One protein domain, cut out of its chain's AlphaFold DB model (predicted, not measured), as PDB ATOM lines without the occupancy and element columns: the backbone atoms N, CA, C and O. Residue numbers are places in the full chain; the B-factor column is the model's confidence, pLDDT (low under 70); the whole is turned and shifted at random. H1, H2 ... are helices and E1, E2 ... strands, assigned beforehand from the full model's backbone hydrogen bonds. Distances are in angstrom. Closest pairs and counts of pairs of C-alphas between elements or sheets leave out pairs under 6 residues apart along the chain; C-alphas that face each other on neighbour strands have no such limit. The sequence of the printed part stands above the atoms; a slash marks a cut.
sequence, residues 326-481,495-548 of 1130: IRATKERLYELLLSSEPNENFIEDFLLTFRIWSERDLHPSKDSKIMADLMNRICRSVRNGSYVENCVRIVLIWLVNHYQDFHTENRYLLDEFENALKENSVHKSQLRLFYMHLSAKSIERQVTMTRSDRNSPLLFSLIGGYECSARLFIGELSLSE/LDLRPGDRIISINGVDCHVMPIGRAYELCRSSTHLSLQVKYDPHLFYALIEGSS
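AT A GLANCE: This is residues 326 to 481 and 495 to 548 of the 1130 residues of the protein "Rap guanine nucleotide exchange factor 2-like protein" of Sarcoptes scabiei (UniProt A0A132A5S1). Two lobes make a long body: a stack of three helical hairpins, H1 with H2, H3 with H4 and H6 with H7, and beyond it a smaller lobe built on a strongly twisted sheet of three strands. In that second lobe the strand hairpin E3 and E4 packs on E5, H8 covers part of the sheet, and H9 packs on H7 where the lobes meet; E1 lies at the tip of the helical lobe. The 210 printed residues hold nine named helices and six named strands, in the order E1, H1 to H7, E2 to E5, H8, E6, H9, and the class is mixed, helices and strands. The larger sheet runs E2, E6, E5 and is antiparallel, as is the pair E3 and E4. The whole is elongated, spanning 65 by 41 by 32 A, and only just loose, close to compact, with a radius of gyration of the C-alphas of 20.3 A.

HOW THE PARTS SIT: E1, residues 326 to 328, pairs with no named strand and meets H1, residues 330 to 338, only through their link. H1 and H2, residues 344 to 357, form a helical hairpin and touch, closest at the C-alphas of Leu 337 and Ile 347, 6.7 A apart. H3, residues 364 to 383, H4, residues 388 to 401, H6, residues 409 to 423, and H7, residues 425 to 441, form an up and down bundle, each running against the one before it. H4 touches H2 with residues 394 to 398 alone, closest at the C-alphas of Leu 351 and Trp 398, 6.6 A. H3 and H6 touch at a shallow tilt of 4 degrees, the same way, closest at the C-alphas of Arg 383 and Ala 420, 5.7 A. H4 and H7 touch at a shallow tilt of 6 degrees, the same way, closest at the C-alphas of Val 392 and Gln 430, 6.9 A. H5, residues 403 to 406, is near H3. H7 has a kink of 31 degrees near residue 432 and touches H9, residues 537 to 544, closest at the C-alphas of Tyr 435 and His 538, 4.9 A. E2, residues 444 to 450, and E6, residues 528 to 535, are antiparallel, with N 447 and O 531 2.8 A apart. E6 and E5, residues 501 to 506, are antiparallel, with N 502 and O 534 2.8 A apart. E3, residues 462 to 464, and E4, residues 472 to 474, form a hairpin, with N 463 and O 473 2.9 A apart. The closest C-alphas of E4 and E5, Phe 473 and Arg 502, are 4.3 A apart. H8, residues 516 to 525, is on the larger sheet, closest to E5 at the C-alphas of Ile 506 and Leu 522, 6.9 A. In H1, H4 and H8 every O i to N i+4 pair is within hydrogen-bond range; the counts are 7 of 10 in H2, 14 of 16 in H3, 8 of 11 in H6, 11 of 13 in H7 and 3 of 4 in H9, and H5 is too short for such a pair.

IN THESE COORDINATES: E1 begins at C-alpha 326, (58.446, -12.156, 7.554). H3 is 29.8 A long, H7 25.0 A, H6 23.8 A, E6 21.9 A and E2 20.1 A. H7 ends at C-alpha 441, (42.606, 16.334, -2.887). H9 ends at C-alpha 544, (35.442, 30.506, 11.434).

THE WHOLE: The C-alphas farthest apart, of Ile 326 and Asn 455, are 66.7 A apart. Residues 482 to 494 are not printed; C-alphas 481 and 495 are 17.0 A apart. The link E2 to E3 is long. The mean pLDDT of the printed part is 80.6, with 21 residues under 70, among them 360 to 365 and 478 to 481.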
ATOM      1  N   ILE A 326      58.833 -11.086   8.499       76.94
ATOM      2  CA  ILE A 326      58.446 -12.156   7.554       76.94
ATOM      3  C   ILE A 326      57.057 -12.727   7.860       76.94
ATOM      4  O   ILE A 326      56.244 -12.868   6.945       76.94
ATOM      5  N   ARG A 327      56.761 -13.039   9.128       80.50
ATOM      6  CA  ARG A 327      55.460 -13.569   9.577       80.50
ATOM      7  C   ARG A 327      54.973 -12.811  10.814       80.50
ATOM      8  O   ARG A 327      55.786 -12.394  11.635       80.50
ATOM      9  N   ALA A 328      53.660 -12.632  10.950       80.25
ATOM     10  CA  ALA A 328      53.038 -12.098  12.167       80.25
ATOM     11  C   ALA A 328      51.556 -12.481  12.283       80.25
ATOM     12  O   ALA A 328      50.896 -12.739  11.274       80.25
ATOM     13  N   THR A 329      51.007 -12.460  13.499       81.44
ATOM     14  CA  THR A 329      49.550 -12.425  13.724       81.44
ATOM     15  C   THR A 329      48.942 -11.115  13.197       81.44
ATOM     16  O   THR A 329      49.631 -10.102  13.030       81.44
ATOM     17  N   LYS A 330      47.633 -11.109  12.905       85.12
ATOM     18  CA  LYS A 330      46.955  -9.946  12.297       85.12
ATOM     19  C   LYS A 330      46.955  -8.757  13.252       85.12
ATOM     20  O   LYS A 330      47.277  -7.635  12.875       85.12
ATOM     21  N   GLU A 331      46.620  -9.040  14.500       81.88
ATOM     22  CA  GLU A 331      46.555  -8.137  15.641       81.88
ATOM     23  C   GLU A 331      47.892  -7.407  15.806       81.88
ATOM     24  O   GLU A 331      47.933  -6.176  15.852       81.88
ATOM     25  N   ARG A 332      49.000  -8.152  15.743       80.06
ATOM     26  CA  ARG A 332      50.346  -7.598  15.869       80.06
ATOM     27  C   ARG A 332      50.775  -6.742  14.677       80.06
ATOM     28  O   ARG A 332      51.524  -5.789  14.869       80.06
ATOM     29  N   LEU A 333      50.266  -7.000  13.468       84.31
ATOM     30  CA  LEU A 333      50.444  -6.088  12.327       84.31
ATOM     31  C   LEU A 333      49.738  -4.741  12.558       84.31
ATOM     32  O   LEU A 333      50.317  -3.700  12.244       84.31
ATOM     33  N   TYR A 334      48.531  -4.730  13.143       85.62
ATOM     34  CA  TYR A 334      47.853  -3.481  13.530       85.62
ATOM     35  C   TYR A 334      48.615  -2.730  14.638       85.62
ATOM     36  O   TYR A 334      48.717  -1.507  14.587       85.62
ATOM     37  N   GLU A 335      49.187  -3.433  15.619       81.25
ATOM     38  CA  GLU A 335      50.013  -2.819  16.672       81.25
ATOM     39  C   GLU A 335      51.321  -2.227  16.129       81.25
ATOM     40  O   GLU A 335      51.691  -1.108  16.489       81.25
ATOM     41  N   LEU A 336      52.007  -2.939  15.226       80.75
ATOM     42  CA  LEU A 336      53.205  -2.442  14.540       80.75
ATOM     43  C   LEU A 336      52.896  -1.180  13.721       80.75
ATOM     44  O   LEU A 336      53.674  -0.225  13.760       80.75
ATOM     45  N   LEU A 337      51.742  -1.138  13.047       84.31
ATOM     46  CA  LEU A 337      51.259   0.044  12.328       84.31
ATOM     47  C   LEU A 337      51.015   1.238  13.266       84.31
ATOM     48  O   LEU A 337      51.412   2.354  12.942       84.31
ATOM     49  N   LEU A 338      50.400   1.013  14.428       82.56
ATOM     50  CA  LEU A 338      50.062   2.063  15.400       82.56
ATOM     51  C   LEU A 338      51.220   2.453  16.341       82.56
ATOM     52  O   LEU A 338      51.036   3.319  17.194       82.56
ATOM     53  N   SER A 339      52.404   1.854  16.188       77.56
ATOM     54  CA  SER A 339      53.601   2.137  16.998       77.56
ATOM     55  C   SER A 339      54.166   3.560  16.801       77.56
ATOM     56  O   SER A 339      53.623   4.369  16.049       77.56
ATOM     57  N   SER A 340      55.262   3.909  17.490       57.38
ATOM     58  CA  SER A 340      55.834   5.265  17.434       57.38
ATOM     59  C   SER A 340      56.524   5.607  16.109       57.38
ATOM     60  O   SER A 340      56.404   6.738  15.648       57.38
ATOM     61  N   GLU A 341      57.244   4.657  15.500       62.12
ATOM     62  CA  GLU A 341      58.071   4.891  14.301       62.12
ATOM     63  C   GLU A 341      57.920   3.798  13.209       62.12
ATOM     64  O   GLU A 341      58.911   3.182  12.807       62.12
ATOM     65  N   PRO A 342      56.710   3.525  12.671       67.38
ATOM     66  CA  PRO A 342      56.578   2.623  11.530       67.38
ATOM     67  C   PRO A 342      57.248   3.199  10.274       67.38
ATOM     68  O   PRO A 342      57.011   4.354   9.896       67.38
ATOM     69  N   ASN A 343      58.032   2.370   9.586       75.69
ATOM     70  CA  ASN A 343      58.639   2.690   8.293       75.69
ATOM     71  C   ASN A 343      57.553   3.073   7.262       75.69
ATOM     72  O   ASN A 343      56.517   2.415   7.173       75.69
ATOM     73  N   GLU A 344      57.789   4.119   6.467       79.12
ATOM     74  CA  GLU A 344      56.864   4.573   5.416       79.12
ATOM     75  C   GLU A 344      56.550   3.453   4.417       79.12
ATOM     76  O   GLU A 344      55.380   3.211   4.117       79.12
ATOM     77  N   ASN A 345      57.564   2.680   4.010       82.31
ATOM     78  CA  ASN A 345      57.372   1.537   3.116       82.31
ATOM     79  C   ASN A 345      56.420   0.488   3.716       82.31
ATOM     80  O   ASN A 345      55.623  -0.077   2.972       82.31
ATOM     81  N   PHE A 346      56.485   0.255   5.036       85.88
ATOM     82  CA  PHE A 346      55.625  -0.692   5.756       85.88
ATOM     83  C   PHE A 346      54.179  -0.190   5.850       85.88
ATOM     84  O   PHE A 346      53.254  -0.988   5.727       85.88
ATOM     85  N   ILE A 347      53.965   1.121   6.015       87.81
ATOM     86  CA  ILE A 347      52.617   1.712   5.981       87.81
ATOM     87  C   ILE A 347      51.997   1.550   4.589       87.81
ATOM     88  O   ILE A 347      50.838   1.163   4.488       87.81
ATOM     89  N   GLU A 348      52.754   1.785   3.517       86.62
ATOM     90  CA  GLU A 348      52.268   1.531   2.155       86.62
ATOM     91  C   GLU A 348      51.996   0.041   1.895       86.62
ATOM     92  O   GLU A 348      50.956  -0.296   1.332       86.62
ATOM     93  N   ASP A 349      52.881  -0.856   2.350       89.81
ATOM     94  CA  ASP A 349      52.675  -2.310   2.268       89.81
ATOM     95  C   ASP A 349      51.385  -2.722   2.981       89.81
ATOM     96  O   ASP A 349      50.589  -3.495   2.444       89.81
ATOM     97  N   PHE A 350      51.142  -2.162   4.166       91.31
ATOM     98  CA  PHE A 350      49.930  -2.391   4.937       91.31
ATOM     99  C   PHE A 350      48.691  -1.877   4.205       91.31
ATOM    100  O   PHE A 350      47.767  -2.650   3.961       91.31
ATOM    101  N   LEU A 351      48.661  -0.597   3.828       90.38
ATOM    102  CA  LEU A 351      47.491   0.054   3.226       90.38
ATOM    103  C   LEU A 351      47.144  -0.496   1.833       90.38
ATOM    104  O   LEU A 351      45.979  -0.476   1.438       90.38
ATOM    105  N   LEU A 352      48.113  -1.063   1.114       88.88
ATOM    106  CA  LEU A 352      47.845  -1.774  -0.131       88.88
ATOM    107  C   LEU A 352      47.336  -3.209   0.107       88.88
ATOM    108  O   LEU A 352      46.475  -3.676  -0.640       88.88
ATOM    109  N   THR A 353      47.830  -3.914   1.135       89.19
ATOM    110  CA  THR A 353      47.602  -5.367   1.291       89.19
ATOM    111  C   THR A 353      46.632  -5.797   2.390       89.19
ATOM    112  O   THR A 353      46.193  -6.941   2.345       89.19
ATOM    113  N   PHE A 354      46.225  -4.947   3.341       88.06
ATOM    114  CA  PHE A 354      45.360  -5.354   4.471       88.06
ATOM    115  C   PHE A 354      44.070  -6.075   4.037       88.06
ATOM    116  O   PHE A 354      43.687  -7.098   4.604       88.06
ATOM    117  N   ARG A 355      43.483  -5.633   2.918       84.94
ATOM    118  CA  ARG A 355      42.346  -6.264   2.219       84.94
ATOM    119  C   ARG A 355      42.514  -7.758   1.921       84.94
ATOM    120  O   ARG A 355      41.519  -8.468   1.837       84.94
ATOM    121  N   ILE A 356      43.753  -8.215   1.732       84.06
ATOM    122  CA  ILE A 356      44.127  -9.588   1.363       84.06
ATOM    123  C   ILE A 356      44.075 -10.530   2.571       84.06
ATOM    124  O   ILE A 356      43.818 -11.721   2.407       84.06
ATOM    125  N   TRP A 357      44.355 -10.021   3.774       83.81
ATOM    126  CA  TRP A 357      44.613 -10.861   4.944       83.81
ATOM    127  C   TRP A 357      43.760 -10.543   6.178       83.81
ATOM    128  O   TRP A 357      43.778 -11.345   7.112       83.81
ATOM    129  N   SER A 358      42.981  -9.453   6.220       79.25
ATOM    130  CA  SER A 358      42.143  -9.113   7.387       79.25
ATOM    131  C   SER A 358      41.050 -10.156   7.685       79.25
ATOM    132  O   SER A 358      41.022 -10.709   8.786       79.25
ATOM    133  N   GLU A 359      40.190 -10.507   6.723       70.31
ATOM    134  CA  GLU A 359      39.204 -11.597   6.887       70.31
ATOM    135  C   GLU A 359      39.737 -12.956   6.385       70.31
ATOM    136  O   GLU A 359      40.843 -13.036   5.850       70.31
ATOM    137  N   ARG A 360      39.000 -14.051   6.636       59.72
ATOM    138  CA  ARG A 360      39.318 -15.394   6.101       59.72
ATOM    139  C   ARG A 360      38.666 -15.621   4.734       59.72
ATOM    140  O   ARG A 360      39.356 -15.989   3.791       59.72
ATOM    141  N   ASP A 361      37.371 -15.343   4.612       59.91
ATOM    142  CA  ASP A 361      36.646 -15.418   3.336       59.91
ATOM    143  C   ASP A 361      36.725 -14.065   2.617       59.91
ATOM    144  O   ASP A 361      36.046 -13.097   2.984       59.91
ATOM    145  N   LEU A 362      37.584 -14.013   1.597       63.16
ATOM    146  CA  LEU A 362      37.824 -12.839   0.765       63.16
ATOM    147  C   LEU A 362      36.627 -12.581  -0.158       63.16
ATOM    148  O   LEU A 362      36.349 -13.362  -1.065       63.16
ATOM    149  N   HIS A 363      35.915 -11.474   0.062       63.94
ATOM    150  CA  HIS A 363      34.794 -11.080  -0.790       63.94
ATOM    151  C   HIS A 363      34.719  -9.552  -0.967       63.94
ATOM    152  O   HIS A 363      34.798  -8.834   0.035       63.94
ATOM    153  N   PRO A 364      34.522  -9.016  -2.193       64.62
ATOM    154  CA  PRO A 364      34.632  -7.576  -2.464       64.62
ATOM    155  C   PRO A 364      33.655  -6.695  -1.676       64.62
ATOM    156  O   PRO A 364      33.984  -5.551  -1.365       64.62
ATOM    157  N   SER A 365      32.476  -7.218  -1.322       66.88
ATOM    158  CA  SER A 365      31.470  -6.484  -0.535       66.88
ATOM    159  C   SER A 365      31.857  -6.273   0.934       66.88
ATOM    160  O   SER A 365      31.275  -5.418   1.595       66.88
ATOM    161  N   LYS A 366      32.836  -7.023   1.461       71.06
ATOM    162  CA  LYS A 366      33.329  -6.851   2.838       71.06
ATOM    163  C   LYS A 366      34.400  -5.760   2.963       71.06
ATOM    164  O   LYS A 366      34.720  -5.355   4.075       71.06
ATOM    165  N   ASP A 367      34.937  -5.271   1.847       76.44
ATOM    166  CA  ASP A 367      36.008  -4.264   1.794       76.44
ATOM    167  C   ASP A 367      35.677  -3.003   2.621       76.44
ATOM    168  O   ASP A 367      36.466  -2.603   3.476       76.44
ATOM    169  N   SER A 368      34.458  -2.462   2.490       79.31
ATOM    170  CA  SER A 368      33.967  -1.326   3.290       79.31
ATOM    171  C   SER A 368      33.998  -1.592   4.807       79.31
ATOM    172  O   SER A 368      34.349  -0.708   5.587       79.31
ATOM    173  N   LYS A 369      33.718  -2.828   5.245       83.19
ATOM    174  CA  LYS A 369      33.797  -3.247   6.659       83.19
ATOM    175  C   LYS A 369      35.250  -3.385   7.136       83.19
ATOM    176  O   LYS A 369      35.555  -3.007   8.264       83.19
ATOM    177  N   ILE A 370      36.147  -3.898   6.291       84.62
ATOM    178  CA  ILE A 370      37.583  -4.025   6.601       84.62
ATOM    179  C   ILE A 370      38.220  -2.630   6.754       84.62
ATOM    180  O   ILE A 370      38.972  -2.391   7.699       84.62
ATOM    181  N   MET A 371      37.863  -1.687   5.877       86.62
ATOM    182  CA  MET A 371      38.260  -0.278   5.993       86.62
ATOM    183  C   MET A 371      37.698   0.388   7.255       86.62
ATOM    184  O   MET A 371      38.425   1.114   7.934       86.62
ATOM    185  N   ALA A 372      36.439   0.104   7.604       86.56
ATOM    186  CA  ALA A 372      35.817   0.626   8.816       86.56
ATOM    187  C   ALA A 372      36.498   0.132  10.104       86.56
ATOM    188  O   ALA A 372      36.704   0.941  11.005       86.56
ATOM    189  N   ASP A 373      36.905  -1.144  10.195       87.25
ATOM    190  CA  ASP A 373      37.622  -1.667  11.372       87.25
ATOM    191  C   ASP A 373      39.022  -1.044  11.526       87.25
ATOM    192  O   ASP A 373      39.393  -0.624  12.625       87.25
ATOM    193  N   LEU A 374      39.772  -0.889  10.424       90.31
ATOM    194  CA  LEU A 374      41.055  -0.174  10.431       90.31
ATOM    195  C   LEU A 374      40.881   1.278  10.908       90.31
ATOM    196  O   LEU A 374      41.585   1.706  11.825       90.31
ATOM    197  N   MET A 375      39.921   2.021  10.346       91.25
ATOM    198  CA  MET A 375      39.670   3.403  10.768       91.25
ATOM    199  C   MET A 375      39.206   3.481  12.227       91.25
ATOM    200  O   MET A 375      39.669   4.346  12.968       91.25
ATOM    201  N   ASN A 376      38.369   2.545  12.684       89.75
ATOM    202  CA  ASN A 376      37.929   2.466  14.078       89.75
ATOM    203  C   ASN A 376      39.106   2.285  15.048       89.75
ATOM    204  O   ASN A 376      39.146   2.938  16.091       89.75
ATOM    205  N   ARG A 377      40.083   1.429  14.715       87.88
ATOM    206  CA  ARG A 377      41.305   1.242  15.523       87.88
ATOM    207  C   ARG A 377      42.138   2.523  15.587       87.88
ATOM    208  O   ARG A 377      42.544   2.922  16.678       87.88
ATOM    209  N   ILE A 378      42.318   3.203  14.452       89.12
ATOM    210  CA  ILE A 378      43.011   4.498  14.380       89.12
ATOM    211  C   ILE A 378      42.279   5.548  15.238       89.12
ATOM    212  O   ILE A 378      42.895   6.170  16.103       89.12
ATOM    213  N   CYS A 379      40.961   5.698  15.081       89.19
ATOM    214  CA  CYS A 379      40.154   6.664  15.836       89.19
ATOM    215  C   CYS A 379      40.167   6.393  17.350       89.19
ATOM    216  O   CYS A 379      40.209   7.338  18.135       89.19
ATOM    217  N   ARG A 380      40.192   5.124  17.782       88.00
ATOM    218  CA  ARG A 380      40.368   4.753  19.200       88.00
ATOM    219  C   ARG A 380      41.751   5.150  19.727       88.00
ATOM    220  O   ARG A 380      41.831   5.697  20.821       88.00
ATOM    221  N   SER A 381      42.820   4.947  18.953       85.56
ATOM    222  CA  SER A 381      44.168   5.397  19.342       85.56
ATOM    223  C   SER A 381      44.242   6.924  19.470       85.56
ATOM    224  O   SER A 381      44.769   7.429  20.461       85.56
ATOM    225  N   VAL A 382      43.632   7.657  18.526       86.56
ATOM    226  CA  VAL A 382      43.524   9.126  18.558       86.56
ATOM    227  C   VAL A 382      42.735   9.621  19.770       86.56
ATOM    228  O   VAL A 382      43.216  10.508  20.474       86.56
ATOM    229  N   ARG A 383      41.562   9.034  20.055       85.62
ATOM    230  CA  ARG A 383      40.742   9.362  21.236       85.62
ATOM    231  C   ARG A 383      41.505   9.135  22.540       85.62
ATOM    232  O   ARG A 383      41.511  10.013  23.398       85.62
ATOM    233  N   ASN A 384      42.236   8.024  22.637       84.00
ATOM    234  CA  ASN A 384      43.081   7.684  23.786       84.00
ATOM    235  C   ASN A 384      44.383   8.515  23.876       84.00
ATOM    236  O   ASN A 384      45.205   8.253  24.751       84.00
ATOM    237  N   GLY A 385      44.622   9.472  22.967       78.56
ATOM    238  CA  GLY A 385      45.833  10.303  22.936       78.56
ATOM    239  C   GLY A 385      47.120   9.555  22.557       78.56
ATOM    240  O   GLY A 385      48.215  10.102  22.693       78.56
ATOM    241  N   SER A 386      47.016   8.311  22.080       78.94
ATOM    242  CA  SER A 386      48.159   7.430  21.832       78.94
ATOM    243  C   SER A 386      48.631   7.519  20.380       78.94
ATOM    244  O   SER A 386      47.858   7.291  19.446       78.94
ATOM    245  N   TYR A 387      49.908   7.872  20.194       80.81
ATOM    246  CA  TYR A 387      50.593   7.994  18.897       80.81
ATOM    247  C   TYR A 387      49.818   8.796  17.830       80.81
ATOM    248  O   TYR A 387      49.854   8.473  16.641       80.81
ATOM    249  N   VAL A 388      49.128   9.868  18.243       83.62
ATOM    250  CA  VAL A 388      48.215  10.654  17.387       83.62
ATOM    251  C   VAL A 388      48.889  11.170  16.112       83.62
ATOM    252  O   VAL A 388      48.292  11.125  15.042       83.62
ATOM    253  N   GLU A 389      50.149  11.603  16.188       83.31
ATOM    254  CA  GLU A 389      50.886  12.098  15.015       83.31
ATOM    255  C   GLU A 389      51.164  10.987  13.987       83.31
ATOM    256  O   GLU A 389      51.066  11.218  12.782       83.31
ATOM    257  N   ASN A 390      51.427   9.757  14.448       85.31
ATOM    258  CA  ASN A 390      51.557   8.598  13.569       85.31
ATOM    259  C   ASN A 390      50.193   8.176  12.993       85.31
ATOM    260  O   ASN A 390      50.089   7.944  11.792       85.31
ATOM    261  N   CYS A 391      49.132   8.172  13.808       88.31
ATOM    262  CA  CYS A 391      47.757   7.922  13.356       88.31
ATOM    263  C   CYS A 391      47.349   8.869  12.214       88.31
ATOM    264  O   CYS A 391      46.829   8.431  11.188       88.31
ATOM    265  N   VAL A 392      47.654  10.160  12.362       87.31
ATOM    266  CA  VAL A 392      47.427  11.182  11.332       87.31
ATOM    267  C   VAL A 392      48.297  10.922  10.105       87.31
ATOM    268  O   VAL A 392      47.772  10.925   8.995       87.31
ATOM    269  N   ARG A 393      49.590  10.611  10.268       87.44
ATOM    270  CA  ARG A 393      50.477  10.253   9.146       87.44
ATOM    271  C   ARG A 393      49.952   9.058   8.338       87.44
ATOM    272  O   ARG A 393      49.977   9.121   7.113       87.44
ATOM    273  N   ILE A 394      49.440   8.011   8.990       88.81
ATOM    274  CA  ILE A 394      48.855   6.834   8.323       88.81
ATOM    275  C   ILE A 394      47.639   7.238   7.483       88.81
ATOM    276  O   ILE A 394      47.582   6.908   6.301       88.81
ATOM    277  N   VAL A 395      46.697   7.998   8.056       89.69
ATOM    278  CA  VAL A 395      45.503   8.469   7.327       89.69
ATOM    279  C   VAL A 395      45.878   9.422   6.188       89.69
ATOM    280  O   VAL A 395      45.261   9.368   5.128       89.69
ATOM    281  N   LEU A 396      46.919  10.244   6.346       87.69
ATOM    282  CA  LEU A 396      47.428  11.102   5.274       87.69
ATOM    283  C   LEU A 396      48.057  10.302   4.123       87.69
ATOM    284  O   LEU A 396      47.750  10.588   2.967       87.69
ATOM    285  N   ILE A 397      48.875   9.281   4.409       86.06
ATOM    286  CA  ILE A 397      49.421   8.378   3.379       86.06
ATOM    287  C   ILE A 397      48.274   7.637   2.673       86.06
ATOM    288  O   ILE A 397      48.238   7.592   1.445       86.06
ATOM    289  N   TRP A 398      47.285   7.141   3.424       88.88
ATOM    290  CA  TRP A 398      46.101   6.479   2.867       88.88
ATOM    291  C   TRP A 398      45.316   7.409   1.925       88.88
ATOM    292  O   TRP A 398      45.036   7.042   0.783       88.88
ATOM    293  N   LEU A 399      45.039   8.644   2.356       85.19
ATOM    294  CA  LEU A 399      44.326   9.661   1.577       85.19
ATOM    295  C   LEU A 399      45.094  10.104   0.316       85.19
ATOM    296  O   LEU A 399      44.471  10.452  -0.684       85.19
ATOM    297  N   VAL A 400      46.430  10.114   0.341       82.06
ATOM    298  CA  VAL A 400      47.262  10.488  -0.820       82.06
ATOM    299  C   VAL A 400      47.386   9.339  -1.826       82.06
ATOM    300  O   VAL A 400      47.275   9.579  -3.034       82.06
ATOM    301  N   ASN A 401      47.580   8.110  -1.344       81.31
ATOM    302  CA  ASN A 401      47.894   6.951  -2.181       81.31
ATOM    303  C   ASN A 401      46.638   6.262  -2.734       81.31
ATOM    304  O   ASN A 401      46.638   5.834  -3.888       81.31
ATOM    305  N   HIS A 402      45.564   6.190  -1.943       80.44
ATOM    306  CA  HIS A 402      44.351   5.424  -2.252       80.44
ATOM    307  C   HIS A 402      43.075   6.260  -2.038       80.44
ATOM    308  O   HIS A 402      42.077   5.776  -1.513       80.44
ATOM    309  N   TYR A 403      43.085   7.534  -2.455       78.25
ATOM    310  CA  TYR A 403      41.960   8.474  -2.286       78.25
ATOM    311  C   TYR A 403      40.589   7.916  -2.724       78.25
ATOM    312  O   TYR A 403      39.565   8.228  -2.111       78.25
ATOM    313  N   GLN A 404      40.570   7.069  -3.760       72.88
ATOM    314  CA  GLN A 404      39.356   6.460  -4.306       72.88
ATOM    315  C   GLN A 404      38.589   5.605  -3.279       72.88
ATOM    316  O   GLN A 404      37.364   5.502  -3.363       72.88
ATOM    317  N   ASP A 405      39.281   5.074  -2.268       78.88
ATOM    318  CA  ASP A 405      38.712   4.296  -1.164       78.88
ATOM    319  C   ASP A 405      37.605   5.070  -0.408       78.88
ATOM    320  O   ASP A 405      36.651   4.471   0.091       78.88
ATOM    321  N   PHE A 406      37.692   6.409  -0.382       79.94
ATOM    322  CA  PHE A 406      36.787   7.326   0.328       79.94
ATOM    323  C   PHE A 406      35.779   8.055  -0.583       79.94
ATOM    324  O   PHE A 406      35.087   8.979  -0.140       79.94
ATOM    325  N   HIS A 407      35.720   7.708  -1.873       64.69
ATOM    326  CA  HIS A 407      35.072   8.562  -2.875       64.69
ATOM    327  C   HIS A 407      33.544   8.395  -2.982       64.69
ATOM    328  O   HIS A 407      32.878   9.276  -3.534       64.69
ATOM    329  N   THR A 408      32.993   7.301  -2.446       64.56
ATOM    330  CA  THR A 408      31.552   6.992  -2.419       64.56
ATOM    331  C   THR A 408      31.075   6.661  -0.997       64.56
ATOM    332  O   THR A 408      30.950   7.565  -0.173       64.56
ATOM    333  N   GLU A 409      30.817   5.388  -0.683       64.69
ATOM    334  CA  GLU A 409      30.160   4.950   0.556       64.69
ATOM    335  C   GLU A 409      30.987   5.254   1.808       64.69
ATOM    336  O   GLU A 409      30.437   5.668   2.821       64.69
ATOM    337  N   ASN A 410      32.311   5.094   1.743       78.62
ATOM    338  CA  ASN A 410      33.195   5.135   2.915       78.62
ATOM    339  C   ASN A 410      33.643   6.548   3.326       78.62
ATOM    340  O   ASN A 410      34.535   6.697   4.159       78.62
ATOM    341  N   ARG A 411      33.036   7.601   2.765       79.50
ATOM    342  CA  ARG A 411      33.380   8.998   3.082       79.50
ATOM    343  C   ARG A 411      33.236   9.317   4.575       79.50
ATOM    344  O   ARG A 411      34.074  10.035   5.114       79.50
ATOM    345  N   TYR A 412      32.252   8.704   5.243       84.00
ATOM    346  CA  TYR A 412      32.010   8.861   6.683       84.00
ATOM    347  C   TYR A 412      33.207   8.449   7.555       84.00
ATOM    348  O   TYR A 412      33.313   8.927   8.678       84.00
ATOM    349  N   LEU A 413      34.133   7.617   7.057       87.50
ATOM    350  CA  LEU A 413      35.362   7.258   7.776       87.50
ATOM    351  C   LEU A 413      36.291   8.467   7.969       87.50
ATOM    352  O   LEU A 413      36.972   8.568   8.986       87.50
ATOM    353  N   LEU A 414      36.297   9.407   7.017       87.75
ATOM    354  CA  LEU A 414      37.035  10.666   7.142       87.75
ATOM    355  C   LEU A 414      36.336  11.620   8.115       87.75
ATOM    356  O   LEU A 414      37.012  12.299   8.883       87.75
ATOM    357  N   ASP A 415      35.001  11.636   8.112       86.19
ATOM    358  CA  ASP A 415      34.207  12.463   9.022       86.19
ATOM    359  C   ASP A 415      34.275  11.914  10.479       86.19
ATOM    360  O   ASP A 415      34.339  12.689  11.433       86.19
ATOM    361  N   GLU A 416      34.357  10.587  10.681       87.19
ATOM    362  CA  GLU A 416      34.622   9.953  11.990       87.19
ATOM    363  C   GLU A 416      36.021  10.311  12.518       87.19
ATOM    364  O   GLU A 416      36.164  10.700  13.680       87.19
ATOM    365  N   PHE A 417      37.041  10.250  11.657       90.25
ATOM    366  CA  PHE A 417      38.408  10.647  12.004       90.25
ATOM    367  C   PHE A 417      38.525  12.153  12.303       90.25
ATOM    368  O   PHE A 417      39.223  12.548  13.241       90.25
ATOM    369  N   GLU A 418      37.792  13.001  11.573       88.25
ATOM    370  CA  GLU A 418      37.679  14.433  11.867       88.25
ATOM    371  C   GLU A 418      37.099  14.675  13.269       88.25
ATOM    372  O   GLU A 418      37.618  15.505  14.018       88.25
ATOM    373  N   ASN A 419      36.059  13.928  13.651       88.44
ATOM    374  CA  ASN A 419      35.449  14.030  14.977       88.44
ATOM    375  C   ASN A 419      36.403  13.554  16.087       88.44
ATOM    376  O   ASN A 419      36.588  14.277  17.065       88.44
ATOM    377  N   ALA A 420      37.101  12.430  15.899       87.56
ATOM    378  CA  ALA A 420      38.113  11.950  16.848       87.56
ATOM    379  C   ALA A 420      39.262  12.963  17.071       87.56
ATOM    380  O   ALA A 420      39.788  13.069  18.180       87.56
ATOM    381  N   LEU A 421      39.632  13.743  16.047       86.88
ATOM    382  CA  LEU A 421      40.595  14.846  16.178       86.88
ATOM    383  C   LEU A 421      39.995  16.116  16.810       86.88
ATOM    384  O   LEU A 421      40.709  16.831  17.513       86.88
ATOM    385  N   LYS A 422      38.709  16.412  16.579       84.56
ATOM    386  CA  LYS A 422      37.991  17.550  17.189       84.56
ATOM    387  C   LYS A 422      37.759  17.376  18.689       84.56
ATOM    388  O   LYS A 422      37.841  18.356  19.424       84.56
ATOM    389  N   GLU A 423      37.482  16.150  19.132       82.81
ATOM    390  CA  GLU A 423      37.280  15.800  20.545       82.81
ATOM    391  C   GLU A 423      38.514  16.145  21.404       82.81
ATOM    392  O   GLU A 423      38.371  16.608  22.536       82.81
ATOM    393  N   ASN A 424      39.726  16.016  20.847       71.62
ATOM    394  CA  ASN A 424      40.983  16.282  21.545       71.62
ATOM    395  C   ASN A 424      41.592  17.652  21.181       71.62
ATOM    396  O   ASN A 424      42.431  17.784  20.287       71.62
ATOM    397  N   SER A 425      41.230  18.675  21.964       61.34
ATOM    398  CA  SER A 425      41.622  20.090  21.794       61.34
ATOM    399  C   SER A 425      43.133  20.370  21.681       61.34
ATOM    400  O   SER A 425      43.525  21.407  21.143       61.34
ATOM    401  N   VAL A 426      43.983  19.445  22.136       72.25
ATOM    402  CA  VAL A 426      45.453  19.502  22.030       72.25
ATOM    403  C   VAL A 426      45.936  19.403  20.573       72.25
ATOM    404  O   VAL A 426      46.961  19.985  20.219       72.25
ATOM    405  N   HIS A 427      45.202  18.715  19.692       73.81
ATOM    406  CA  HIS A 427      45.695  18.311  18.366       73.81
ATOM    407  C   HIS A 427      45.267  19.227  17.204       73.81
ATOM    408  O   HIS A 427      45.293  18.814  16.043       73.81
ATOM    409  N   LYS A 428      44.954  20.506  17.474       77.56
ATOM    410  CA  LYS A 428      44.589  21.500  16.436       77.56
ATOM    411  C   LYS A 428      45.601  21.611  15.284       77.56
ATOM    412  O   LYS A 428      45.208  21.841  14.142       77.56
ATOM    413  N   SER A 429      46.895  21.430  15.555       81.25
ATOM    414  CA  SER A 429      47.950  21.389  14.528       81.25
ATOM    415  C   SER A 429      47.766  20.225  13.547       81.25
ATOM    416  O   SER A 429      47.846  20.423  12.336       81.25
ATOM    417  N   GLN A 430      47.464  19.034  14.064       83.94
ATOM    418  CA  GLN A 430      47.251  17.820  13.281       83.94
ATOM    419  C   GLN A 430      45.918  17.859  12.518       83.94
ATOM    420  O   GLN A 430      45.883  17.549  11.328       83.94
ATOM    421  N   LEU A 431      44.849  18.363  13.146       84.94
ATOM    422  CA  LEU A 431      43.569  18.629  12.478       84.94
ATOM    423  C   LEU A 431      43.738  19.598  11.291       84.94
ATOM    424  O   LEU A 431      43.196  19.370  10.211       84.94
ATOM    425  N   ARG A 432      44.571  20.637  11.439       83.06
ATOM    426  CA  ARG A 432      44.895  21.560  10.340       83.06
ATOM    427  C   ARG A 432      45.686  20.894   9.207       83.06
ATOM    428  O   ARG A 432      45.444  21.221   8.044       83.06
ATOM    429  N   LEU A 433      46.604  19.973   9.513       83.00
ATOM    430  CA  LEU A 433      47.313  19.184   8.495       83.00
ATOM    431  C   LEU A 433      46.352  18.258   7.737       83.00
ATOM    432  O   LEU A 433      46.411  18.206   6.508       83.00
ATOM    433  N   PHE A 434      45.423  17.602   8.436       86.81
ATOM    434  CA  PHE A 434      44.361  16.795   7.829       86.81
ATOM    435  C   PHE A 434      43.482  17.631   6.881       86.81
ATOM    436  O   PHE A 434      43.354  17.298   5.700       86.81
ATOM    437  N   TYR A 435      42.992  18.791   7.334       87.31
ATOM    438  CA  TYR A 435      42.236  19.715   6.484       87.31
ATOM    439  C   TYR A 435      43.015  20.207   5.263       87.31
ATOM    440  O   TYR A 435      42.425  20.351   4.192       87.31
ATOM    441  N   MET A 436      44.322  20.451   5.379       82.81
ATOM    442  CA  MET A 436      45.149  20.869   4.242       82.81
ATOM    443  C   MET A 436      45.165  19.806   3.132       82.81
ATOM    444  O   MET A 436      44.990  20.147   1.962       82.81
ATOM    445  N   HIS A 437      45.285  18.524   3.488       80.94
ATOM    446  CA  HIS A 437      45.288  17.429   2.513       80.94
ATOM    447  C   HIS A 437      43.896  17.169   1.918       80.94
ATOM    448  O   HIS A 437      43.788  16.988   0.704       80.94
ATOM    449  N   LEU A 438      42.823  17.256   2.717       84.62
ATOM    450  CA  LEU A 438      41.441  17.213   2.210       84.62
ATOM    451  C   LEU A 438      41.134  18.365   1.235       84.62
ATOM    452  O   LEU A 438      40.435  18.162   0.244       84.62
ATOM    453  N   SER A 439      41.668  19.565   1.494       84.19
ATOM    454  CA  SER A 439      41.483  20.748   0.633       84.19
ATOM    455  C   SER A 439      42.298  20.660  -0.663       84.19
ATOM    456  O   SER A 439      41.876  21.167  -1.705       84.19
ATOM    457  N   ALA A 440      43.458  19.997  -0.621       79.19
ATOM    458  CA  ALA A 440      44.241  19.686  -1.811       79.19
ATOM    459  C   ALA A 440      43.491  18.676  -2.697       79.19
ATOM    460  O   ALA A 440      43.106  19.033  -3.810       79.19
ATOM    461  N   LYS A 441      43.192  17.481  -2.160       76.19
ATOM    462  CA  LYS A 441      42.606  16.334  -2.887       76.19
ATOM    463  C   LYS A 441      41.134  16.472  -3.281       76.19
ATOM    464  O   LYS A 441      40.613  15.626  -4.004       76.19
ATOM    465  N   SER A 442      40.437  17.515  -2.838       78.31
ATOM    466  CA  SER A 442      39.044  17.735  -3.224       78.31
ATOM    467  C   SER A 442      38.898  18.025  -4.722       78.31
ATOM    468  O   SER A 442      39.533  18.923  -5.270       78.31
ATOM    469  N   ILE A 443      38.012  17.301  -5.397       76.75
ATOM    470  CA  ILE A 443      37.695  17.548  -6.807       76.75
ATOM    471  C   ILE A 443      36.635  18.661  -6.889       76.75
ATOM    472  O   ILE A 443      35.796  18.799  -5.994       76.75
ATOM    473  N   GLU A 444      36.689  19.483  -7.938       81.81
ATOM    474  CA  GLU A 444      35.609  20.426  -8.245       81.81
ATOM    475  C   GLU A 444      34.381  19.658  -8.748       81.81
ATOM    476  O   GLU A 444      34.514  18.734  -9.548       81.81
ATOM    477  N   ARG A 445      33.180  20.024  -8.300       82.19
ATOM    478  CA  ARG A 445      31.934  19.367  -8.712       82.19
ATOM    479  C   ARG A 445      30.839  20.377  -9.013       82.19
ATOM    480  O   ARG A 445      30.746  21.417  -8.360       82.19
ATOM    481  N   GLN A 446      30.039  20.077 -10.031       83.25
ATOM    482  CA  GLN A 446      28.900  20.893 -10.433       83.25
ATOM    483  C   GLN A 446      27.630  20.316  -9.816       83.25
ATOM    484  O   GLN A 446      27.198  19.223 -10.175       83.25
ATOM    485  N   VAL A 447      27.016  21.072  -8.914       83.12
ATOM    486  CA  VAL A 447      25.764  20.704  -8.254       83.12
ATOM    487  C   VAL A 447      24.637  21.529  -8.855       83.12
ATOM    488  O   VAL A 447      24.780  22.734  -9.072       83.12
ATOM    489  N   THR A 448      23.510  20.888  -9.145       81.31
ATOM    490  CA  THR A 448      22.305  21.551  -9.646       81.31
ATOM    491  C   THR A 448      21.159  21.370  -8.660       81.31
ATOM    492  O   THR A 448      20.942  20.294  -8.113       81.31
ATOM    493  N   MET A 449      20.432  22.454  -8.408       79.00
ATOM    494  CA  MET A 449      19.304  22.501  -7.480       79.00
ATOM    495  C   MET A 449      18.113  23.150  -8.178       79.00
ATOM    496  O   MET A 449      18.268  24.134  -8.909       79.00
ATOM    497  N   THR A 450      16.914  22.640  -7.923       77.12
ATOM    498  CA  THR A 450      15.663  23.240  -8.392       77.12
ATOM    499  C   THR A 450      14.855  23.749  -7.204       77.12
ATOM    500  O   THR A 450      14.713  23.080  -6.184       77.12
ATOM    501  N   ARG A 451      14.351  24.978  -7.319       75.94
ATOM    502  CA  ARG A 451      13.558  25.670  -6.296       75.94
ATOM    503  C   ARG A 451      12.159  25.939  -6.838       75.94
ATOM    504  O   ARG A 451      12.015  26.352  -7.986       75.94
ATOM    505  N   SER A 452      11.147  25.714  -6.002       74.31
ATOM    506  CA  SER A 452       9.726  25.863  -6.356       74.31
ATOM    507  C   SER A 452       9.343  27.299  -6.721       74.31
ATOM    508  O   SER A 452       8.558  27.506  -7.641       74.31
ATOM    509  N   ASP A 453       9.932  28.284  -6.042       75.50
ATOM    510  CA  ASP A 453       9.834  29.706  -6.380       75.50
ATOM    511  C   ASP A 453      11.137  30.452  -6.031       75.50
ATOM    512  O   ASP A 453      11.910  30.024  -5.169       75.50
ATOM    513  N   ARG A 454      11.371  31.603  -6.673       74.19
ATOM    514  CA  ARG A 454      12.510  32.496  -6.419       74.19
ATOM    515  C   ARG A 454      12.532  33.063  -4.997       74.19
ATOM    516  O   ARG A 454      13.627  33.321  -4.494       74.19
ATOM    517  N   ASN A 455      11.375  33.205  -4.343       72.19
ATOM    518  CA  ASN A 455      11.259  33.730  -2.977       72.19
ATOM    519  C   ASN A 455      11.355  32.644  -1.889       72.19
ATOM    520  O   ASN A 455      11.371  32.975  -0.706       72.19
ATOM    521  N   SER A 456      11.448  31.359  -2.261       75.19
ATOM    522  CA  SER A 456      11.716  30.277  -1.300       75.19
ATOM    523  C   SER A 456      13.015  30.531  -0.511       75.19
ATOM    524  O   SER A 456      13.952  31.119  -1.067       75.19
ATOM    525  N   PRO A 457      13.136  30.081   0.751       75.06
ATOM    526  CA  PRO A 457      14.423  30.105   1.439       75.06
ATOM    527  C   PRO A 457      15.471  29.305   0.645       75.06
ATOM    528  O   PRO A 457      15.148  28.345  -0.059       75.06
ATOM    529  N   LEU A 458      16.737  29.714   0.738       79.50
ATOM    530  CA  LEU A 458      17.845  28.878   0.279       79.50
ATOM    531  C   LEU A 458      18.079  27.789   1.329       79.50
ATOM    532  O   LEU A 458      17.942  28.051   2.516       79.50
ATOM    533  N   LEU A 459      18.450  26.587   0.887       78.31
ATOM    534  CA  LEU A 459      18.702  25.433   1.764       78.31
ATOM    535  C   LEU A 459      20.076  25.493   2.459       78.31
ATOM    536  O   LEU A 459      20.471  24.554   3.142       78.31
ATOM    537  N   PHE A 460      20.817  26.581   2.254       85.88
ATOM    538  CA  PHE A 460      22.148  26.809   2.789       85.88
ATOM    539  C   PHE A 460      22.393  28.296   3.051       85.88
ATOM    540  O   PHE A 460      21.879  29.171   2.346       85.88
ATOM    541  N   SER A 461      23.239  28.565   4.039       87.25
ATOM    542  CA  SER A 461      23.844  29.874   4.278       87.25
ATOM    543  C   SER A 461      25.145  30.036   3.483       87.25
ATOM    544  O   SER A 461      25.841  29.067   3.170       87.25
ATOM    545  N   LEU A 462      25.478  31.282   3.152       87.81
ATOM    546  CA  LEU A 462      26.787  31.681   2.637       87.81
ATOM    547  C   LEU A 462      27.631  32.285   3.763       87.81
ATOM    548  O   LEU A 462      27.101  32.989   4.621       87.81
ATOM    549  N   ILE A 463      28.943  32.048   3.720       85.81
ATOM    550  CA  ILE A 463      29.941  32.601   4.644       85.81
ATOM    551  C   ILE A 463      31.137  33.139   3.839       85.81
ATOM    552  O   ILE A 463      31.522  32.572   2.813       85.81
ATOM    553  N   GLY A 464      31.742  34.234   4.307       84.50
ATOM    554  CA  GLY A 464      32.922  34.847   3.690       84.50
ATOM    555  C   GLY A 464      32.581  35.812   2.555       84.50
ATOM    556  O   GLY A 464      31.661  36.616   2.668       84.50
ATOM    557  N   GLY A 465      33.346  35.746   1.465       79.81
ATOM    558  CA  GLY A 465      33.288  36.721   0.373       79.81
ATOM    559  C   GLY A 465      34.141  37.973   0.612       79.81
ATOM    560  O   GLY A 465      34.858  38.088   1.612       79.81
ATOM    561  N   TYR A 466      34.072  38.905  -0.344       76.81
ATOM    562  CA  TYR A 466      34.981  40.057  -0.446       76.81
ATOM    563  C   TYR A 466      35.083  40.893   0.841       76.81
ATOM    564  O   TYR A 466      36.183  41.259   1.248       76.81
ATOM    565  N   GLU A 467      33.954  41.139   1.509       74.19
ATOM    566  CA  GLU A 467      33.864  41.926   2.750       74.19
ATOM    567  C   GLU A 467      34.716  41.342   3.892       74.19
ATOM    568  O   GLU A 467      35.299  42.088   4.674       74.19
ATOM    569  N   CYS A 468      34.871  40.016   3.939       71.31
ATOM    570  CA  CYS A 468      35.697  39.312   4.924       71.31
ATOM    571  C   CYS A 468      37.146  39.081   4.453       71.31
ATOM    572  O   CYS A 468      37.880  38.335   5.098       71.31
ATOM    573  N   SER A 469      37.561  39.651   3.310       73.62
ATOM    574  CA  SER A 469      38.823  39.309   2.620       73.62
ATOM    575  C   SER A 469      39.000  37.795   2.406       73.62
ATOM    576  O   SER A 469      40.102  37.253   2.510       73.62
ATOM    577  N   ALA A 470      37.896  37.099   2.126       76.56
ATOM    578  CA  ALA A 470      37.830  35.649   2.013       76.56
ATOM    579  C   ALA A 470      37.130  35.222   0.714       76.56
ATOM    580  O   ALA A 470      36.418  35.998   0.078       76.56
ATOM    581  N   ARG A 471      37.302  33.957   0.320       83.25
ATOM    582  CA  ARG A 471      36.470  33.355  -0.737       83.25
ATOM    583  C   ARG A 471      35.063  33.063  -0.186       83.25
ATOM    584  O   ARG A 471      34.846  33.140   1.024       83.25
ATOM    585  N   LEU A 472      34.105  32.775  -1.064       88.00
ATOM    586  CA  LEU A 472      32.745  32.392  -0.669       88.00
ATOM    587  C   LEU A 472      32.682  30.898  -0.332       88.00
ATOM    588  O   LEU A 472      33.168  30.065  -1.101       88.00
ATOM    589  N   PHE A 473      32.049  30.570   0.791       89.19
ATOM    590  CA  PHE A 473      31.837  29.205   1.270       89.19
ATOM    591  C   PHE A 473      30.367  28.955   1.595       89.19
ATOM    592  O   PHE A 473      29.625  29.873   1.948       89.19
ATOM    593  N   ILE A 474      29.974  27.688   1.525       88.81
ATOM    594  CA  ILE A 474      28.730  27.174   2.090       88.81
ATOM    595  C   ILE A 474      28.921  26.998   3.599       88.81
ATOM    596  O   ILE A 474      29.887  26.372   4.043       88.81
ATOM    597  N   GLY A 475      28.015  27.592   4.374       83.81
ATOM    598  CA  GLY A 475      27.942  27.472   5.826       83.81
ATOM    599  C   GLY A 475      26.996  26.355   6.261       83.81
ATOM    600  O   GLY A 475      26.999  25.263   5.701       83.81
ATOM    601  N   GLU A 476      26.170  26.643   7.263       80.12
ATOM    602  CA  GLU A 476      25.101  25.760   7.735       80.12
ATOM    603  C   GLU A 476      24.056  25.477   6.643       80.12
ATOM    604  O   GLU A 476      23.711  26.362   5.848       80.12
ATOM    605  N   LEU A 477      23.532  24.246   6.642       80.56
ATOM    606  CA  LEU A 477      22.445  23.783   5.778       80.56
ATOM    607  C   LEU A 477      21.120  23.838   6.549       80.56
ATOM    608  O   LEU A 477      20.924  23.094   7.509       80.56
ATOM    609  N   SER A 478      20.204  24.709   6.133       64.69
ATOM    610  CA  SER A 478      18.925  24.917   6.811       64.69
ATOM    611  C   SER A 478      17.856  23.958   6.282       64.69
ATOM    612  O   SER A 478      17.234  24.208   5.243       64.69
ATOM    613  N   LEU A 479      17.613  22.875   7.021       56.09
ATOM    614  CA  LEU A 479      16.412  22.056   6.861       56.09
ATOM    615  C   LEU A 479      15.182  22.852   7.314       56.09
ATOM    616  O   LEU A 479      15.181  23.443   8.391       56.09
ATOM    617  N   SER A 480      14.113  22.851   6.518       43.69
ATOM    618  CA  SER A 480      12.844  23.461   6.924       43.69
ATOM    619  C   SER A 480      12.101  22.548   7.903       43.69
ATOM    620  O   SER A 480      11.653  21.472   7.510       43.69
ATOM    621  N   GLU A 481      11.913  22.992   9.145       39.41
ATOM    622  CA  GLU A 481      11.402  22.183  10.271       39.41
ATOM    623  C   GLU A 481       9.949  21.671  10.126       39.41
ATOM    624  O   GLU A 481       9.492  20.847  10.917       39.41
ATOM    625  N   LEU A 495      21.358  16.270  -1.964       59.38
ATOM    626  CA  LEU A 495      22.062  17.533  -2.167       59.38
ATOM    627  C   LEU A 495      23.552  17.325  -1.898       59.38
ATOM    628  O   LEU A 495      23.982  17.260  -0.752       59.38
ATOM    629  N   ASP A 496      24.352  17.266  -2.963       71.06
ATOM    630  CA  ASP A 496      25.815  17.128  -2.892       71.06
ATOM    631  C   ASP A 496      26.511  18.445  -2.472       71.06
ATOM    632  O   ASP A 496      27.454  18.914  -3.103       71.06
ATOM    633  N   LEU A 497      26.031  19.078  -1.402       78.25
ATOM    634  CA  LEU A 497      26.592  20.285  -0.793       78.25
ATOM    635  C   LEU A 497      26.847  20.030   0.688       78.25
ATOM    636  O   LEU A 497      26.013  19.435   1.369       78.25
ATOM    637  N   ARG A 498      27.966  20.531   1.211       79.81
ATOM    638  CA  ARG A 498      28.269  20.483   2.644       79.81
ATOM    639  C   ARG A 498      28.925  21.767   3.160       79.81
ATOM    640  O   ARG A 498      29.535  22.492   2.371       79.81
ATOM    641  N   PRO A 499      28.853  22.041   4.477       83.31
ATOM    642  CA  PRO A 499      29.631  23.110   5.094       83.31
ATOM    643  C   PRO A 499      31.116  22.988   4.722       83.31
ATOM    644  O   PRO A 499      31.681  21.891   4.737       83.31
ATOM    645  N   GLY A 500      31.745  24.102   4.349       83.88
ATOM    646  CA  GLY A 500      33.133  24.127   3.875       83.88
ATOM    647  C   GLY A 500      33.337  23.811   2.392       83.88
ATOM    648  O   GLY A 500      34.477  23.813   1.922       83.88
ATOM    649  N   ASP A 501      32.268  23.607   1.620       88.25
ATOM    650  CA  ASP A 501      32.343  23.719   0.163       88.25
ATOM    651  C   ASP A 501      32.551  25.182  -0.255       88.25
ATOM    652  O   ASP A 501      31.734  26.062   0.014       88.25
ATOM    653  N   ARG A 502      33.668  25.443  -0.936       89.50
ATOM    654  CA  ARG A 502      34.019  26.737  -1.519       89.50
ATOM    655  C   ARG A 502      33.332  26.903  -2.864       89.50
ATOM    656  O   ARG A 502      33.481  26.047  -3.739       89.50
ATOM    657  N   ILE A 503      32.652  28.024  -3.062       90.06
ATOM    658  CA  ILE A 503      31.946  28.332  -4.308       90.06
ATOM    659  C   ILE A 503      32.922  28.945  -5.317       90.06
ATOM    660  O   ILE A 503      33.606  29.929  -5.030       90.06
ATOM    661  N   ILE A 504      32.984  28.343  -6.503       87.25
ATOM    662  CA  ILE A 504      33.834  28.749  -7.627       87.25
ATOM    663  C   ILE A 504      33.016  29.558  -8.632       87.25
ATOM    664  O   ILE A 504      33.435  30.655  -8.992       87.25
ATOM    665  N   SER A 505      31.832  29.072  -9.016       88.31
ATOM    666  CA  SER A 505      30.891  29.809  -9.866       88.31
ATOM    667  C   SER A 505      29.425  29.561  -9.472       88.31
ATOM    668  O   SER A 505      29.079  28.496  -8.955       88.31
ATOM    669  N   ILE A 506      28.564  30.558  -9.710       88.88
ATOM    670  CA  ILE A 506      27.101  30.498  -9.541       88.88
ATOM    671  C   ILE A 506      26.468  30.779 -10.902       88.88
ATOM    672  O   ILE A 506      26.668  31.851 -11.467       88.88
ATOM    673  N   ASN A 507      25.702  29.829 -11.439       85.88
ATOM    674  CA  ASN A 507      25.071  29.902 -12.764       85.88
ATOM    675  C   ASN A 507      26.061  30.266 -13.900       85.88
ATOM    676  O   ASN A 507      25.686  30.939 -14.858       85.88
ATOM    677  N   GLY A 508      27.329  29.847 -13.783       79.88
ATOM    678  CA  GLY A 508      28.405  30.186 -14.726       79.88
ATOM    679  C   GLY A 508      29.053  31.564 -14.521       79.88
ATOM    680  O   GLY A 508      29.845  31.984 -15.358       79.88
ATOM    681  N   VAL A 509      28.737  32.274 -13.432       85.44
ATOM    682  CA  VAL A 509      29.399  33.528 -13.029       85.44
ATOM    683  C   VAL A 509      30.466  33.232 -11.976       85.44
ATOM    684  O   VAL A 509      30.145  32.708 -10.906       85.44
ATOM    685  N   ASP A 510      31.721  33.589 -12.253       86.31
ATOM    686  CA  ASP A 510      32.849  33.366 -11.341       86.31
ATOM    687  C   ASP A 510      32.698  34.123 -10.013       86.31
ATOM    688  O   ASP A 510      32.404  35.318  -9.963       86.31
ATOM    689  N   CYS A 511      32.951  33.418  -8.911       83.69
ATOM    690  CA  CYS A 511      32.713  33.879  -7.543       83.69
ATOM    691  C   CYS A 511      33.984  34.321  -6.800       83.69
ATOM    692  O   CYS A 511      33.916  34.650  -5.616       83.69
ATOM    693  N   HIS A 512      35.146  34.326  -7.466       73.88
ATOM    694  CA  HIS A 512      36.451  34.462  -6.806       73.88
ATOM    695  C   HIS A 512      36.628  35.774  -6.018       73.88
ATOM    696  O   HIS A 512      37.306  35.787  -4.993       73.88
ATOM    697  N   VAL A 513      36.015  36.869  -6.484       77.69
ATOM    698  CA  VAL A 513      36.045  38.189  -5.829       77.69
ATOM    699  C   VAL A 513      34.637  38.794  -5.844       77.69
ATOM    700  O   VAL A 513      34.366  39.763  -6.549       77.69
ATOM    701  N   MET A 514      33.712  38.185  -5.097       81.94
ATOM    702  CA  MET A 514      32.314  38.626  -5.013       81.94
ATOM    703  C   MET A 514      31.906  38.975  -3.563       81.94
ATOM    704  O   MET A 514      32.223  38.211  -2.646       81.94
ATOM    705  N   PRO A 515      31.208  40.108  -3.330       84.44
ATOM    706  CA  PRO A 515      30.574  40.411  -2.044       84.44
ATOM    707  C   PRO A 515      29.381  39.485  -1.774       84.44
ATOM    708  O   PRO A 515      28.704  39.027  -2.703       84.44
ATOM    709  N   ILE A 516      29.103  39.213  -0.500       86.31
ATOM    710  CA  ILE A 516      28.163  38.155  -0.101       86.31
ATOM    711  C   ILE A 516      26.713  38.490  -0.478       86.31
ATOM    712  O   ILE A 516      25.965  37.612  -0.914       86.31
ATOM    713  N   GLY A 517      26.334  39.771  -0.424       84.19
ATOM    714  CA  GLY A 517      25.024  40.240  -0.889       84.19
ATOM    715  C   GLY A 517      24.766  39.901  -2.361       84.19
ATOM    716  O   GLY A 517      23.713  39.358  -2.700       84.19
ATOM    717  N   ARG A 518      25.763  40.107  -3.235       85.81
ATOM    718  CA  ARG A 518      25.641  39.801  -4.670       85.81
ATOM    719  C   ARG A 518      25.574  38.296  -4.942       85.81
ATOM    720  O   ARG A 518      24.850  37.874  -5.842       85.81
ATOM    721  N   ALA A 519      26.260  37.481  -4.142       86.06
ATOM    722  CA  ALA A 519      26.135  36.026  -4.214       86.06
ATOM    723  C   ALA A 519      24.700  35.567  -3.886       86.06
ATOM    724  O   ALA A 519      24.117  34.774  -4.627       86.06
ATOM    725  N   TYR A 520      24.085  36.131  -2.838       88.19
ATOM    726  CA  TYR A 520      22.682  35.873  -2.500       88.19
ATOM    727  C   TYR A 520      21.694  36.338  -3.585       88.19
ATOM    728  O   TYR A 520      20.692  35.657  -3.817       88.19
ATOM    729  N   GLU A 521      21.953  37.458  -4.268       85.94
ATOM    730  CA  GLU A 521      21.155  37.898  -5.423       85.94
ATOM    731  C   GLU A 521      21.226  36.895  -6.582       85.94
ATOM    732  O   GLU A 521      20.187  36.507  -7.121       85.94
ATOM    733  N   LEU A 522      22.426  36.422  -6.944       85.25
ATOM    734  CA  LEU A 522      22.593  35.423  -8.006       85.25
ATOM    735  C   LEU A 522      21.879  34.110  -7.655       85.25
ATOM    736  O   LEU A 522      21.112  33.610  -8.480       85.25
ATOM    737  N   CYS A 523      22.016  33.614  -6.420       84.31
ATOM    738  CA  CYS A 523      21.295  32.430  -5.934       84.31
ATOM    739  C   CYS A 523      19.758  32.582  -5.926       84.31
ATOM    740  O   CYS A 523      19.044  31.578  -5.961       84.31
ATOM    741  N   ARG A 524      19.227  33.814  -5.890       84.88
ATOM    742  CA  ARG A 524      17.780  34.107  -5.948       84.88
ATOM    743  C   ARG A 524      17.272  34.474  -7.348       84.88
ATOM    744  O   ARG A 524      16.066  34.419  -7.580       84.88
ATOM    745  N   SER A 525      18.164  34.805  -8.283       81.19
ATOM    746  CA  SER A 525      17.820  35.247  -9.644       81.19
ATOM    747  C   SER A 525      17.066  34.195 -10.471       81.19
ATOM    748  O   SER A 525      16.239  34.545 -11.318       81.19
ATOM    749  N   SER A 526      17.308  32.910 -10.198       79.38
ATOM    750  CA  SER A 526      16.779  31.763 -10.936       79.38
ATOM    751  C   SER A 526      16.132  30.718 -10.016       79.38
ATOM    752  O   SER A 526      16.442  30.607  -8.830       79.38
ATOM    753  N   THR A 527      15.212  29.929 -10.580       79.50
ATOM    754  CA  THR A 527      14.644  28.724  -9.944       79.50
ATOM    755  C   THR A 527      15.536  27.496 -10.140       79.50
ATOM    756  O   THR A 527      15.584  26.631  -9.272       79.50
ATOM    757  N   HIS A 528      16.275  27.435 -11.251       79.69
ATOM    758  CA  HIS A 528      17.373  26.493 -11.463       79.69
ATOM    759  C   HIS A 528      18.676  27.148 -11.010       79.69
ATOM    760  O   HIS A 528      19.082  28.159 -11.584       79.69
ATOM    761  N   LEU A 529      19.317  26.588  -9.992       83.69
ATOM    762  CA  LEU A 529      20.606  27.038  -9.478       83.69
ATOM    763  C   LEU A 529      21.670  26.004  -9.849       83.69
ATOM    764  O   LEU A 529      21.491  24.818  -9.578       83.69
ATOM    765  N   SER A 530      22.772  26.438 -10.456       86.50
ATOM    766  CA  SER A 530      23.954  25.601 -10.671       86.50
ATOM    767  C   SER A 530      25.150  26.202  -9.943       86.50
ATOM    768  O   SER A 530      25.447  27.383 -10.110       86.50
ATOM    769  N   LEU A 531      25.815  25.392  -9.125       88.00
ATOM    770  CA  LEU A 531      26.972  25.773  -8.324       88.00
ATOM    771  C   LEU A 531      28.165  24.916  -8.744       88.00
ATOM    772  O   LEU A 531      28.076  23.690  -8.708       88.00
ATOM    773  N   GLN A 532      29.286  25.537  -9.095       88.38
ATOM    774  CA  GLN A 532      30.576  24.848  -9.160       88.38
ATOM    775  C   GLN A 532      31.249  25.009  -7.798       88.38
ATOM    776  O   GLN A 532      31.492  26.139  -7.367       88.38
ATOM    777  N   VAL A 533      31.528  23.905  -7.107       89.81
ATOM    778  CA  VAL A 533      32.066  23.913  -5.737       89.81
ATOM    779  C   VAL A 533      33.279  22.996  -5.581       89.81
ATOM    780  O   VAL A 533      33.374  21.963  -6.238       89.81
ATOM    781  N   LYS A 534      34.202  23.346  -4.679       88.31
ATOM    782  CA  LYS A 534      35.329  22.494  -4.250       88.31
ATOM    783  C   LYS A 534      35.430  22.524  -2.728       88.31
ATOM    784  O   LYS A 534      35.421  23.596  -2.137       88.31
ATOM    785  N   TYR A 535      35.555  21.364  -2.096       88.19
ATOM    786  CA  TYR A 535      35.653  21.274  -0.637       88.19
ATOM    787  C   TYR A 535      37.001  21.821  -0.134       88.19
ATOM    788  O   TYR A 535      38.054  21.333  -0.541       88.19
ATOM    789  N   ASP A 536      36.992  22.843   0.721       86.00
ATOM    790  CA  ASP A 536      38.202  23.563   1.160       86.00
ATOM    791  C   ASP A 536      38.117  23.880   2.672       86.00
ATOM    792  O   ASP A 536      38.033  25.044   3.086       86.00
ATOM    793  N   PRO A 537      38.079  22.834   3.531       85.44
ATOM    794  CA  PRO A 537      37.919  22.975   4.976       85.44
ATOM    795  C   PRO A 537      39.065  23.753   5.629       85.44
ATOM    796  O   PRO A 537      38.851  24.413   6.642       85.44
ATOM    797  N   HIS A 538      40.275  23.714   5.055       85.81
ATOM    798  CA  HIS A 538      41.431  24.418   5.609       85.81
ATOM    799  C   HIS A 538      41.214  25.935   5.631       85.81
ATOM    800  O   HIS A 538      41.572  26.584   6.612       85.81
ATOM    801  N   LEU A 539      40.616  26.504   4.577       82.06
ATOM    802  CA  LEU A 539      40.270  27.925   4.550       82.06
ATOM    803  C   LEU A 539      38.935  28.219   5.250       82.06
ATOM    804  O   LEU A 539      38.826  29.252   5.907       82.06
ATOM    805  N   PHE A 540      37.955  27.315   5.171       85.56
ATOM    806  CA  PHE A 540      36.659  27.469   5.841       85.56
ATOM    807  C   PHE A 540      36.779  27.535   7.371       85.56
ATOM    808  O   PHE A 540      36.330  28.499   7.988       85.56
ATOM    809  N   TYR A 541      37.434  26.554   7.998       83.38
ATOM    810  CA  TYR A 541      37.587  26.551   9.452       83.38
ATOM    811  C   TYR A 541      38.561  27.638   9.930       83.38
ATOM    812  O   TYR A 541      38.336  28.217  10.987       83.38
ATOM    813  N   ALA A 542      39.574  28.011   9.137       79.94
ATOM    814  CA  ALA A 542      40.436  29.156   9.457       79.94
ATOM    815  C   ALA A 542      39.685  30.504   9.447       79.94
ATOM    816  O   ALA A 542      40.040  31.400  10.214       79.94
ATOM    817  N   LEU A 543      38.649  30.638   8.610       81.69
ATOM    818  CA  LEU A 543      37.744  31.791   8.594       81.69
ATOM    819  C   LEU A 543      36.830  31.804   9.833       81.69
ATOM    820  O   LEU A 543      36.661  32.856  10.445       81.69
ATOM    821  N   ILE A 544      36.293  30.646  10.236       80.75
ATOM    822  CA  ILE A 544      35.442  30.506  11.434       80.75
ATOM    823  C   ILE A 544      36.241  30.725  12.730       80.75
ATOM    824  O   ILE A 544      35.759  31.398  13.636       80.75
ATOM    825  N   GLU A 545      37.483  30.239  12.817       74.31
ATOM    826  CA  GLU A 545      38.384  30.493  13.957       74.31
ATOM    827  C   GLU A 545      38.957  31.933  13.991       74.31
ATOM    828  O   GLU A 545      39.836  32.225  14.805       74.31
ATOM    829  N   GLY A 546      38.499  32.839  13.112       60.44
ATOM    830  CA  GLY A 546      38.774  34.286  13.156       60.44
ATOM    831  C   GLY A 546      40.253  34.689  13.074       60.44
ATOM    832  O   GLY A 546      40.623  35.811  13.425       60.44
ATOM    833  N   SER A 547      41.128  33.770  12.666       49.19
ATOM    834  CA  SER A 547      42.553  33.837  12.981       49.19
ATOM    835  C   SER A 547      43.393  34.334  11.806       49.19
ATOM    836  O   SER A 547      43.514  33.673  10.776       49.19
ATOM    837  N   SER A 548      44.077  35.470  11.997       39.53
ATOM    838  CA  SER A 548      45.095  36.002  11.072       39.53
ATOM    839  C   SER A 548      46.376  35.150  11.092       39.53
ATOM    840  O   SER A 548      47.429  35.565  11.583       39.53
TER     841      SER A 548